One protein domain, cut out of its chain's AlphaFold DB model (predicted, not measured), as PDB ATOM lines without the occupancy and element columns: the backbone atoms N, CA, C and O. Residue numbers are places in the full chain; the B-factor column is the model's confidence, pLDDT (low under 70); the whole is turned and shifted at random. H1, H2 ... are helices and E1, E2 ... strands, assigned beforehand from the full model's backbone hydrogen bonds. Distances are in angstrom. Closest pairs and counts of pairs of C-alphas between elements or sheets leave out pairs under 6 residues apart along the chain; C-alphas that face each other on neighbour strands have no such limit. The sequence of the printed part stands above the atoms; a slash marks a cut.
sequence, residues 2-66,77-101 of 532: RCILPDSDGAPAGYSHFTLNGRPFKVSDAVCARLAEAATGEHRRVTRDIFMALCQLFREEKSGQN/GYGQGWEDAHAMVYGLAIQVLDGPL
ATOM      1  N   ARG A   2      19.081  10.633 -29.187       34.81
ATOM      2  CA  ARG A   2      19.683   9.908 -28.057       34.81
ATOM      3  C   ARG A   2      18.552   9.180 -27.331       34.81
ATOM      4  O   ARG A   2      17.635   9.840 -26.852       34.81
ATOM      5  N   CYS A   3      18.613   7.853 -27.291       39.12
ATOM      6  CA  CYS A   3      17.815   7.054 -26.365       39.12
ATOM      7  C   CYS A   3      18.577   7.024 -25.040       39.12
ATOM      8  O   CYS A   3      19.754   6.666 -25.037       39.12
ATOM      9  N   ILE A   4      17.941   7.433 -23.948       45.94
ATOM     10  CA  ILE A   4      18.515   7.322 -22.603       45.94
ATOM     11  C   ILE A   4      17.644   6.316 -21.856       45.94
ATOM     12  O   ILE A   4      16.431   6.519 -21.762       45.94
ATOM     13  N   LEU A   5      18.248   5.227 -21.374       43.50
ATOM     14  CA  LEU A   5      17.611   4.352 -20.392       43.50
ATOM     15  C   LEU A   5      17.754   5.035 -19.026       43.50
ATOM     16  O   LEU A   5      18.888   5.246 -18.598       43.50
ATOM     17  N   PRO A   6      16.661   5.439 -18.363       46.66
ATOM     18  CA  PRO A   6      16.746   5.826 -16.965       46.66
ATOM     19  C   PRO A   6      16.971   4.577 -16.101       46.66
ATOM     20  O   PRO A   6      16.324   3.552 -16.326       46.66
ATOM     21  N   ASP A   7      17.854   4.677 -15.105       40.62
ATOM     22  CA  ASP A   7      17.943   3.688 -14.029       40.62
ATOM     23  C   ASP A   7      16.607   3.662 -13.271       40.62
ATOM     24  O   ASP A   7      16.042   4.695 -12.897       40.62
ATOM     25  N   SER A   8      16.035   2.467 -13.154       46.25
ATOM     26  CA  SER A   8      14.633   2.246 -12.812       46.25
ATOM     27  C   SER A   8      14.396   2.186 -11.301       46.25
ATOM     28  O   SER A   8      14.201   1.101 -10.757       46.25
ATOM     29  N   ASP A   9      14.330   3.336 -10.633       44.09
ATOM     30  CA  ASP A   9      13.772   3.435  -9.277       44.09
ATOM     31  C   ASP A   9      12.275   3.793  -9.358       44.09
ATOM     32  O   ASP A   9      11.892   4.956  -9.473       44.09
ATOM     33  N   GLY A  10      11.402   2.776  -9.321       52.75
ATOM     34  CA  GLY A  10       9.970   2.959  -9.017       52.75
ATOM     35  C   GLY A  10       8.942   2.712 -10.132       52.75
ATOM     36  O   GLY A  10       7.793   3.134  -9.990       52.75
ATOM     37  N   ALA A  11       9.287   2.031 -11.230       50.94
ATOM     38  CA  ALA A  11       8.283   1.632 -12.224       50.94
ATOM     39  C   ALA A  11       7.398   0.471 -11.708       50.94
ATOM     40  O   ALA A  11       7.914  -0.444 -11.063       50.94
ATOM     41  N   PRO A  12       6.076   0.464 -11.990       57.72
ATOM     42  CA  PRO A  12       5.228  -0.687 -11.696       57.72
ATOM     43  C   PRO A  12       5.753  -1.918 -12.444       57.72
ATOM     44  O   PRO A  12       6.053  -1.834 -13.636       57.72
ATOM     45  N   ALA A  13       5.870  -3.045 -11.739       64.25
ATOM     46  CA  ALA A  13       6.399  -4.291 -12.287       64.25
ATOM     47  C   ALA A  13       5.690  -4.670 -13.602       64.25
ATOM     48  O   ALA A  13       4.460  -4.683 -13.662       64.25
ATOM     49  N   GLY A  14       6.461  -4.978 -14.651       80.00
ATOM     50  CA  GLY A  14       5.936  -5.428 -15.944       80.00
ATOM     51  C   GLY A  14       5.939  -4.386 -17.070       80.00
ATOM     52  O   GLY A  14       5.419  -4.686 -18.153       80.00
ATOM     53  N   TYR A  15       6.504  -3.192 -16.858       82.38
ATOM     54  CA  TYR A  15       6.676  -2.180 -17.904       82.38
ATOM     55  C   TYR A  15       8.092  -1.607 -17.955       82.38
ATOM     56  O   TYR A  15       8.623  -1.095 -16.970       82.38
ATOM     57  N   SER A  16       8.622  -1.549 -19.172       78.19
ATOM     58  CA  SER A  16       9.875  -0.897 -19.508       78.19
ATOM     59  C   SER A  16       9.604   0.564 -19.847       78.19
ATOM     60  O   SER A  16       8.710   0.894 -20.638       78.19
ATOM     61  N   HIS A  17      10.385   1.453 -19.236       77.50
ATOM     62  CA  HIS A  17      10.323   2.888 -19.468       77.50
ATOM     63  C   HIS A  17      11.366   3.317 -20.502       77.50
ATOM     64  O   HIS A  17      12.562   3.087 -20.342       77.50
ATOM     65  N   PHE A  18      10.908   4.007 -21.541       75.88
ATOM     66  CA  PHE A  18      11.745   4.537 -22.611       75.88
ATOM     67  C   PHE A  18      11.714   6.043 -22.572       75.88
ATOM     68  O   PHE A  18      10.636   6.621 -22.613       75.88
ATOM     69  N   THR A  19      12.875   6.689 -22.559       68.00
ATOM     70  CA  THR A  19      12.928   8.136 -22.773       68.00
ATOM     71  C   THR A  19      13.505   8.406 -24.147       68.00
ATOM     72  O   THR A  19      14.681   8.128 -24.406       68.00
ATOM     73  N   LEU A  20      12.684   8.960 -25.037       66.88
ATOM     74  CA  LEU A  20      13.124   9.354 -26.366       66.88
ATOM     75  C   LEU A  20      12.837  10.829 -26.598       66.88
ATOM     76  O   LEU A  20      11.707  11.286 -26.465       66.88
ATOM     77  N   ASN A  21      13.893  11.585 -26.914       70.50
ATOM     78  CA  ASN A  21      13.842  13.046 -27.036       70.50
ATOM     79  C   ASN A  21      13.220  13.731 -25.797       70.50
ATOM     80  O   ASN A  21      12.479  14.699 -25.923       70.50
ATOM     81  N   GLY A  22      13.500  13.204 -24.598       72.31
ATOM     82  CA  GLY A  22      12.986  13.738 -23.330       72.31
ATOM     83  C   GLY A  22      11.541  13.350 -22.997       72.31
ATOM     84  O   GLY A  22      11.055  13.734 -21.938       72.31
ATOM     85  N   ARG A  23      10.857  12.579 -23.855       67.44
ATOM     86  CA  ARG A  23       9.495  12.095 -23.599       67.44
ATOM     87  C   ARG A  23       9.511  10.653 -23.083       67.44
ATOM     88  O   ARG A  23      10.144   9.811 -23.726       67.44
ATOM     89  N   PRO A  24       8.850  10.363 -21.948       73.12
ATOM     90  CA  PRO A  24       8.748   9.014 -21.415       73.12
ATOM     91  C   PRO A  24       7.628   8.218 -22.103       73.12
ATOM     92  O   PRO A  24       6.497   8.684 -22.219       73.12
ATOM     93  N   PHE A  25       7.925   6.981 -22.485       74.88
ATOM     94  CA  PHE A  25       6.987   5.995 -23.013       74.88
ATOM     95  C   PHE A  25       7.042   4.736 -22.153       74.88
ATOM     96  O   PHE A  25       8.098   4.386 -21.625       74.88
ATOM     97  N   LYS A  26       5.909   4.044 -22.027       76.31
ATOM     98  CA  LYS A  26       5.830   2.749 -21.347       76.31
ATOM     99  C   LYS A  26       5.493   1.677 -22.367       76.31
ATOM    100  O   LYS A  26       4.505   1.808 -23.085       76.31
ATOM    101  N   VAL A  27       6.284   0.614 -22.401       75.44
ATOM    102  CA  VAL A  27       5.975  -0.590 -23.178       75.44
ATOM    103  C   VAL A  27       5.973  -1.763 -22.214       75.44
ATOM    104  O   VAL A  27       6.776  -1.805 -21.288       75.44
ATOM    105  N   SER A  28       5.036  -2.690 -22.388       78.94
ATOM    106  CA  SER A  28       4.987  -3.888 -21.550       78.94
ATOM    107  C   SER A  28       6.268  -4.706 -21.717       78.94
ATOM    108  O   SER A  28       6.690  -4.971 -22.847       78.94
ATOM    109  N   ASP A  29       6.832  -5.170 -20.603       76.81
ATOM    110  CA  ASP A  29       8.024  -6.024 -20.585       76.81
ATOM    111  C   ASP A  29       7.817  -7.296 -21.409       76.81
ATOM    112  O   ASP A  29       8.733  -7.753 -22.082       76.81
ATOM    113  N   ALA A  30       6.591  -7.831 -21.444       74.19
ATOM    114  CA  ALA A  30       6.254  -9.001 -22.251       74.19
ATOM    115  C   ALA A  30       6.397  -8.734 -23.760       74.19
ATOM    116  O   ALA A  30       6.820  -9.614 -24.511       74.19
ATOM    117  N   VAL A  31       6.061  -7.522 -24.213       75.62
ATOM    118  CA  VAL A  31       6.210  -7.116 -25.619       75.62
ATOM    119  C   VAL A  31       7.685  -6.920 -25.948       75.62
ATOM    120  O   VAL A  31       8.154  -7.449 -26.955       75.62
ATOM    121  N   CYS A  32       8.429  -6.230 -25.081       78.19
ATOM    122  CA  CYS A  32       9.873  -6.058 -25.230       78.19
ATOM    123  C   CYS A  32      10.608  -7.406 -25.246       78.19
ATOM    124  O   CYS A  32      11.436  -7.625 -26.125       78.19
ATOM    125  N   ALA A  33      10.258  -8.333 -24.351       80.44
ATOM    126  CA  ALA A  33      10.851  -9.666 -24.279       80.44
ATOM    127  C   ALA A  33      10.590 -10.485 -25.550       80.44
ATOM    128  O   ALA A  33      11.530 -11.026 -26.124       80.44
ATOM    129  N   ARG A  34       9.345 -10.519 -26.049       79.50
ATOM    130  CA  ARG A  34       9.016 -11.234 -27.297       79.50
ATOM    131  C   ARG A  34       9.708 -10.633 -28.515       79.50
ATOM    132  O   ARG A  34      10.164 -11.366 -29.388       79.50
ATOM    133  N   LEU A  35       9.788  -9.304 -28.587       80.75
ATOM    134  CA  LEU A  35      10.499  -8.627 -29.668       80.75
ATOM    135  C   LEU A  35      12.007  -8.901 -29.596       80.75
ATOM    136  O   LEU A  35      12.612  -9.180 -30.628       80.75
ATOM    137  N   ALA A  36      12.600  -8.885 -28.400       83.81
ATOM    138  CA  ALA A  36      14.005  -9.224 -28.179       83.81
ATOM    139  C   ALA A  36      14.311 -10.693 -28.523       83.81
ATOM    140  O   ALA A  36      15.312 -10.983 -29.177       83.81
ATOM    141  N   GLU A  37      13.428 -11.625 -28.165       85.31
ATOM    142  CA  GLU A  37      13.530 -13.036 -28.553       85.31
ATOM    143  C   GLU A  37      13.477 -13.192 -30.084       85.31
ATOM    144  O   GLU A  37      14.360 -13.800 -30.695       85.31
ATOM    145  N   ALA A  38      12.516 -12.534 -30.740       80.19
ATOM    146  CA  ALA A  38      12.408 -12.522 -32.200       80.19
ATOM    147  C   ALA A  38      13.611 -11.855 -32.897       80.19
ATOM    148  O   ALA A  38      13.901 -12.148 -34.060       80.19
ATOM    149  N   ALA A  39      14.314 -10.950 -32.216       84.56
ATOM    150  CA  ALA A  39      15.485 -10.254 -32.742       84.56
ATOM    151  C   ALA A  39      16.818 -10.959 -32.476       84.56
ATOM    152  O   ALA A  39      17.792 -10.690 -33.180       84.56
ATOM    153  N   THR A  40      16.877 -11.852 -31.495       83.19
ATOM    154  CA  THR A  40      18.070 -12.656 -31.195       83.19
ATOM    155  C   THR A  40      18.071 -13.996 -31.934       83.19
ATOM    156  O   THR A  40      19.141 -14.555 -32.168       83.19
ATOM    157  N   GLY A  41      16.901 -14.480 -32.365       84.25
ATOM    158  CA  GLY A  41      16.751 -15.719 -33.131       84.25
ATOM    159  C   GLY A  41      16.947 -15.596 -34.650       84.25
ATOM    160  O   GLY A  41      17.400 -14.584 -35.192       84.25
ATOM    161  N   GLU A  42      16.539 -16.646 -35.367       86.25
ATOM    162  CA  GLU A  42      16.592 -16.743 -36.839       86.25
ATOM    163  C   GLU A  42      15.807 -15.624 -37.546       86.25
ATOM    164  O   GLU A  42      16.103 -15.250 -38.683       86.25
ATOM    165  N   HIS A  43      14.839 -15.029 -36.846       89.25
ATOM    166  CA  HIS A  43      13.982 -13.967 -37.360       89.25
ATOM    167  C   HIS A  43      14.594 -12.564 -37.267       89.25
ATOM    168  O   HIS A  43      13.951 -11.612 -37.699       89.25
ATOM    169  N   ARG A  44      15.846 -12.403 -36.806       89.12
ATOM    170  CA  ARG A  44      16.501 -11.086 -36.660       89.12
ATOM    171  C   ARG A  44      16.384 -10.190 -37.894       89.12
ATOM    172  O   ARG A  44      16.133  -8.993 -37.760       89.12
ATOM    173  N   ARG A  45      16.573 -10.753 -39.095       88.38
ATOM    174  CA  ARG A  45      16.469 -10.000 -40.360       88.38
ATOM    175  C   ARG A  45      15.041  -9.522 -40.615       88.38
ATOM    176  O   ARG A  45      14.840  -8.338 -40.832       88.38
ATOM    177  N   VAL A  46      14.065 -10.417 -40.484       87.50
ATOM    178  CA  VAL A  46      12.641 -10.102 -40.673       87.50
ATOM    179  C   VAL A  46      12.175  -9.062 -39.655       87.50
ATOM    180  O   VAL A  46      11.532  -8.084 -40.018       87.50
ATOM    181  N   THR A  47      12.558  -9.225 -38.388       88.19
ATOM    182  CA  THR A  47      12.263  -8.269 -37.316       88.19
ATOM    183  C   THR A  47      12.844  -6.889 -37.638       88.19
ATOM    184  O   THR A  47      12.146  -5.883 -37.513       88.19
ATOM    185  N   ARG A  48      14.090  -6.822 -38.132       92.25
ATOM    186  CA  ARG A  48      14.708  -5.571 -38.604       92.25
ATOM    187  C   ARG A  48      13.934  -4.949 -39.765       92.25
ATOM    188  O   ARG A  48      13.679  -3.747 -39.725       92.25
ATOM    189  N   ASP A  49      13.551  -5.738 -40.761       87.94
ATOM    190  CA  ASP A  49      12.836  -5.253 -41.945       87.94
ATOM    191  C   ASP A  49      11.451  -4.698 -41.581       87.94
ATOM    192  O   ASP A  49      11.064  -3.639 -42.071       87.94
ATOM    193  N   ILE A  50      10.742  -5.339 -40.645       88.31
ATOM    194  CA  ILE A  50       9.463  -4.842 -40.112       88.31
ATOM    195  C   ILE A  50       9.652  -3.492 -39.415       88.31
ATOM    196  O   ILE A  50       8.907  -2.551 -39.687       88.31
ATOM    197  N   PHE A  51      10.654  -3.362 -38.539       92.69
ATOM    198  CA  PHE A  51      10.928  -2.089 -37.868       92.69
ATOM    199  C   PHE A  51      11.291  -0.979 -38.859       92.69
ATOM    200  O   PHE A  51      10.826   0.150 -38.704       92.69
ATOM    201  N   MET A  52      12.075  -1.297 -39.891       90.31
ATOM    202  CA  MET A  52      12.413  -0.356 -40.960       90.31
ATOM    203  C   MET A  52      11.172   0.079 -41.742       90.31
ATOM    204  O   MET A  52      10.983   1.278 -41.945       90.31
ATOM    205  N   ALA A  53      10.305  -0.864 -42.116       86.44
ATOM    206  CA  ALA A  53       9.060  -0.581 -42.825       86.44
ATOM    207  C   ALA A  53       8.114   0.298 -41.994       86.44
ATOM    208  O   ALA A  53       7.548   1.252 -42.519       86.44
ATOM    209  N   LEU A  54       7.989   0.036 -40.689       85.25
ATOM    210  CA  LEU A  54       7.199   0.879 -39.789       85.25
ATOM    211  C   LEU A  54       7.789   2.288 -39.675       85.25
ATOM    212  O   LEU A  54       7.060   3.265 -39.813       85.25
ATOM    213  N   CYS A  55       9.105   2.415 -39.473       90.19
ATOM    214  CA  CYS A  55       9.759   3.726 -39.422       90.19
ATOM    215  C   CYS A  55       9.563   4.510 -40.724       90.19
ATOM    216  O   CYS A  55       9.383   5.727 -40.701       90.19
ATOM    217  N   GLN A  56       9.586   3.818 -41.861       86.56
ATOM    218  CA  GLN A  56       9.361   4.424 -43.162       86.56
ATOM    219  C   GLN A  56       7.903   4.852 -43.357       86.56
ATOM    220  O   GLN A  56       7.687   5.990 -43.756       86.56
ATOM    221  N   LEU A  57       6.928   4.020 -42.973       84.12
ATOM    222  CA  LEU A  57       5.502   4.366 -42.990       84.12
ATOM    223  C   LEU A  57       5.239   5.659 -42.207       84.12
ATOM    224  O   LEU A  57       4.659   6.606 -42.729       84.12
ATOM    225  N   PHE A  58       5.757   5.732 -40.981       86.38
ATOM    226  CA  PHE A  58       5.621   6.915 -40.139       86.38
ATOM    227  C   PHE A  58       6.311   8.158 -40.719       86.38
ATOM    228  O   PHE A  58       5.841   9.281 -40.532       86.38
ATOM    229  N   ARG A  59       7.439   7.983 -41.415       87.06
ATOM    230  CA  ARG A  59       8.155   9.087 -42.064       87.06
ATOM    231  C   ARG A  59       7.406   9.593 -43.295       87.06
ATOM    232  O   ARG A  59       7.301  10.804 -43.465       87.06
ATOM    233  N   GLU A  60       6.901   8.681 -44.121       83.94
ATOM    234  CA  GLU A  60       6.109   8.991 -45.313       83.94
ATOM    235  C   GLU A  60       4.835   9.735 -44.920       83.94
ATOM    236  O   GLU A  60       4.562  10.799 -45.469       83.94
ATOM    237  N   GLU A  61       4.135   9.266 -43.888       78.69
ATOM    238  CA  GLU A  61       2.917   9.897 -43.376       78.69
ATOM    239  C   GLU A  61       3.178  11.284 -42.774       78.69
ATOM    240  O   GLU A  61       2.408  12.217 -43.003       78.69
ATOM    241  N   LYS A  62       4.323  11.471 -42.103       76.06
ATOM    242  CA  LYS A  62       4.770  12.795 -41.646       76.06
ATOM    243  C   LYS A  62       5.105  13.736 -42.809       76.06
ATOM    244  O   LYS A  62       4.852  14.931 -42.714       76.06
ATOM    245  N   SER A  63       5.710  13.226 -43.883       74.69
ATOM    246  CA  SER A  63       6.086  14.041 -45.049       74.69
ATOM    247  C   SER A  63       4.910  14.346 -45.979       74.69
ATOM    248  O   SER A  63       4.874  15.402 -46.603       74.69
ATOM    249  N   GLY A  64       3.933  13.443 -46.046       67.19
ATOM    250  CA  GLY A  64       2.756  13.522 -46.901       67.19
ATOM    251  C   GLY A  64       1.588  14.237 -46.236       67.19
ATOM    252  O   GLY A  64       0.449  13.841 -46.459       67.19
ATOM    253  N   GLN A  65       1.855  15.257 -45.414       56.94
ATOM    254  CA  GLN A  65       0.893  15.971 -44.562       56.94
ATOM    255  C   GLN A  65      -0.113  16.849 -45.349       56.94
ATOM    256  O   GLN A  65      -0.414  17.974 -44.972       56.94
ATOM    257  N   ASN A  66      -0.655  16.292 -46.434       51.97
ATOM    258  CA  ASN A  66      -1.870  16.678 -47.143       51.97
ATOM    259  C   ASN A  66      -3.042  15.739 -46.784       51.97
ATOM    260  O   ASN A  66      -4.008  15.641 -47.542       51.97
ATOM    261  N   GLY A  77      -2.240  18.335 -31.760       75.19
ATOM    262  CA  GLY A  77      -2.294  17.052 -31.060       75.19
ATOM    263  C   GLY A  77      -2.091  15.856 -31.989       75.19
ATOM    264  O   GLY A  77      -1.315  14.953 -31.673       75.19
ATOM    265  N   TYR A  78      -2.739  15.866 -33.158       71.62
ATOM    266  CA  TYR A  78      -2.700  14.725 -34.079       71.62
ATOM    267  C   TYR A  78      -1.299  14.499 -34.664       71.62
ATOM    268  O   TYR A  78      -0.772  13.389 -34.597       71.62
ATOM    269  N   GLY A  79      -0.646  15.558 -35.162       78.06
ATOM    270  CA  GLY A  79       0.723  15.467 -35.684       78.06
ATOM    271  C   GLY A  79       1.740  15.038 -34.621       78.06
ATOM    272  O   GLY A  79       2.612  14.214 -34.896       78.06
ATOM    273  N   GLN A  80       1.588  15.524 -33.386       81.50
ATOM    274  CA  GLN A  80       2.458  15.130 -32.280       81.50
ATOM    275  C   GLN A  80       2.317  13.642 -31.935       81.50
ATOM    276  O   GLN A  80       3.321  12.991 -31.654       81.50
ATOM    277  N   GLY A  81       1.103  13.087 -32.007       80.50
ATOM    278  CA  GLY A  81       0.869  11.658 -31.782       80.50
ATOM    279  C   GLY A  81       1.629  10.765 -32.768       80.50
ATOM    280  O   GLY A  81       2.188   9.743 -32.370       80.50
ATOM    281  N   TRP A  82       1.723  11.178 -34.034       81.75
ATOM    282  CA  TRP A  82       2.492  10.472 -35.064       81.75
ATOM    283  C   TRP A  82       4.000  10.543 -34.835       81.75
ATOM    284  O   TRP A  82       4.701   9.540 -34.985       81.75
ATOM    285  N   GLU A  83       4.511  11.707 -34.434       85.19
ATOM    286  CA  GLU A  83       5.919  11.853 -34.063       85.19
ATOM    287  C   GLU A  83       6.283  10.991 -32.856       85.19
ATOM    288  O   GLU A  83       7.323  10.332 -32.861       85.19
ATOM    289  N   ASP A  84       5.406  10.966 -31.857       82.88
ATOM    290  CA  ASP A  84       5.570  10.186 -30.637       82.88
ATOM    291  C   ASP A  84       5.521   8.675 -30.941       82.88
ATOM    292  O   ASP A  84       6.350   7.914 -30.437       82.88
ATOM    293  N   ALA A  85       4.633   8.236 -31.841       83.81
ATOM    294  CA  ALA A  85       4.566   6.848 -32.306       83.81
ATOM    295  C   ALA A  85       5.815   6.431 -33.101       83.81
ATOM    296  O   ALA A  85       6.402   5.380 -32.829       83.81
ATOM    297  N   HIS A  86       6.266   7.268 -34.041       89.00
ATOM    298  CA  HIS A  86       7.498   7.034 -34.795       89.00
ATOM    299  C   HIS A  86       8.707   6.918 -33.867       89.00
ATOM    300  O   HIS A  86       9.516   5.998 -33.992       89.00
ATOM    301  N   ALA A  87       8.810   7.847 -32.917       86.81
ATOM    302  CA  ALA A  87       9.851   7.861 -31.912       86.81
ATOM    303  C   ALA A  87       9.821   6.541 -31.121       86.81
ATOM    304  O   ALA A  87      10.822   5.826 -31.080       86.81
ATOM    305  N   MET A  88       8.674   6.158 -30.563       87.81
ATOM    306  CA  MET A  88       8.534   4.916 -29.801       87.81
ATOM    307  C   MET A  88       8.992   3.680 -30.594       87.81
ATOM    308  O   MET A  88       9.774   2.880 -30.080       87.81
ATOM    309  N   VAL A  89       8.559   3.537 -31.851       89.25
ATOM    310  CA  VAL A  89       8.951   2.398 -32.700       89.25
ATOM    311  C   VAL A  89      10.450   2.402 -32.992       89.25
ATOM    312  O   VAL A  89      11.094   1.357 -32.917       89.25
ATOM    313  N   TYR A  90      11.028   3.572 -33.255       89.94
ATOM    314  CA  TYR A  90      12.465   3.716 -33.463       89.94
ATOM    315  C   TYR A  90      13.273   3.366 -32.201       89.94
ATOM    316  O   TYR A  90      14.292   2.680 -32.280       89.94
ATOM    317  N   GLY A  91      12.804   3.798 -31.026       87.00
ATOM    318  CA  GLY A  91      13.408   3.478 -29.732       87.00
ATOM    319  C   GLY A  91      13.374   1.981 -29.425       87.00
ATOM    320  O   GLY A  91      14.402   1.409 -29.062       87.00
ATOM    321  N   LEU A  92      12.224   1.337 -29.655       87.81
ATOM    322  CA  LEU A  92      12.064  -0.113 -29.527       87.81
ATOM    323  C   LEU A  92      13.011  -0.867 -30.455       87.81
ATOM    324  O   LEU A  92      13.677  -1.801 -30.023       87.81
ATOM    325  N   ALA A  93      13.117  -0.444 -31.712       90.69
ATOM    326  CA  ALA A  93      13.980  -1.102 -32.677       90.69
ATOM    327  C   ALA A  93      15.462  -1.057 -32.278       90.69
ATOM    328  O   ALA A  93      16.159  -2.057 -32.430       90.69
ATOM    329  N   ILE A  94      15.940   0.075 -31.741       89.38
ATOM    330  CA  ILE A  94      17.321   0.199 -31.249       89.38
ATOM    331  C   ILE A  94      17.580  -0.785 -30.111       89.38
ATOM    332  O   ILE A  94      18.607  -1.462 -30.118       89.38
ATOM    333  N   GLN A  95      16.660  -0.855 -29.148       85.38
ATOM    334  CA  GLN A  95      16.808  -1.730 -27.990       85.38
ATOM    335  C   GLN A  95      16.764  -3.206 -28.398       85.38
ATOM    336  O   GLN A  95      17.590  -4.000 -27.966       85.38
ATOM    337  N   VAL A  96      15.803  -3.564 -29.245       89.31
ATOM    338  CA  VAL A  96      15.536  -4.946 -29.642       89.31
ATOM    339  C   VAL A  96      16.627  -5.492 -30.569       89.31
ATOM    340  O   VAL A  96      16.991  -6.659 -30.468       89.31
ATOM    341  N   LEU A  97      17.163  -4.672 -31.476       89.31
ATOM    342  CA  LEU A  97      18.147  -5.115 -32.475       89.31
ATOM    343  C   LEU A  97      19.607  -4.940 -32.033       89.31
ATOM    344  O   LEU A  97      20.504  -5.319 -32.800       89.31
ATOM    345  N   ASP A  98      19.815  -4.382 -30.837       89.19
ATOM    346  CA  ASP A  98      21.111  -4.033 -30.246       89.19
ATOM    347  C   ASP A  98      21.973  -3.182 -31.195       89.19
ATOM    348  O   ASP A  98      23.114  -3.500 -31.536       89.19
ATOM    349  N   GLY A  99      21.378  -2.114 -31.736       84.56
ATOM    350  CA  GLY A  99      22.090  -1.213 -32.638       84.56
ATOM    351  C   GLY A  99      21.202  -0.283 -33.464       84.56
ATOM    352  O   GLY A  99      19.985  -0.461 -33.545       84.56
ATOM    353  N   PRO A 100      21.796   0.734 -34.112       83.50
ATOM    354  CA  PRO A 100      21.051   1.672 -34.936       83.50
ATOM    355  C   PRO A 100      20.425   0.983 -36.162       83.50
ATOM    356  O   PRO A 100      21.053   0.188 -36.872       83.50
ATOM    357  N   LEU A 101      19.165   1.332 -36.430       81.31
ATOM    358  CA  LEU A 101      18.424   0.884 -37.612       81.31
ATOM    359  C   LEU A 101      19.061   1.378 -38.915       81.31
ATOM    360  O   LEU A 101      19.206   0.619 -39.874       81.31
TER     361      LEU A 101
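What this domain is: This is residues 2 to 66 and 77 to 101 of the 532 residues of an uncharacterized protein of Colletotrichum shisoi (UniProt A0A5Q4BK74). Two long helices, H2 and H3, lie side by side and run opposite ways; the strand hairpin E1 and E2 packs on H3 on the side away from H2, and H1 runs from the hairpin to the start of H2, across the end of the pair. The printed part has 90 residues, in the order E1, E2, H1, H2, H3, with an antiparallel sheet E1 - E2; the class is mostly helix. It is compact, with a radius of gyration of the C-alphas of 13.8 A and spans of 41 by 34 by 20 A.

How they stand to each other: Begin at residues 3 to 4, which pair antiparallel with residues 19 to 20 of E1, residues 15 to 20. E1 and E2, residues 23 to 28, form a hairpin; look at N 18 and O 25, 2.8 A apart, within hydrogen-bond range. H1, residues 29 to 40, touches H2, residues 44 to 63, with its residues 35 to 39 alone, at a steep tilt of 64 degrees; the closest C-alphas are those of Ala 39 and Thr 47, 5.9 A. H3, residues 77 to 97, touches H2 at a shallow tilt of 19 degrees, opposite ways, with the C-alphas of Phe 58 and His 86 closest at 5.7 A. H3 touches H1 with its residues 92 to 97 alone, at a steep tilt of 52 degrees; the C-alphas of Ala 36 and Val 96 are closest, at 4.8 A. The helix packing is mostly crossed, but only just: of these three pairs, 1 is at a shallow tilt. The closest C-alphas of E1 and H3 are those of Leu 20 and Ala 87, 6.6 A, while E1 and E2 are apart from H2. In H1, H2 and H3, every O i to N i+4 pair is within hydrogen-bond range.

Where its parts are: Find C-alpha 15 at (6.676, -2.180, -17.904), where E1 begins its 15.7 A; E2 covers 16.7 A and H1 16.0 A. H2 runs 28.5 A from C-alpha 44 at (16.501, -11.086, -36.660), and H3 runs 30.2 A to C-alpha 97 at (18.147, -5.115, -32.475).

The domain as a whole: The C-alphas farthest apart are those of Asp 9 and Asn 66, 43.1 A. Residues 67 to 76 are not printed; C-alphas 66 and 77 are 16.1 A apart across the cut. The links E1 to E2, E2 to H1 and H1 to H2 are tight. Mean pLDDT of the printed part is 77.0, with residues 2 to 13, 19 to 20, 23 and 64 to 66 under 70.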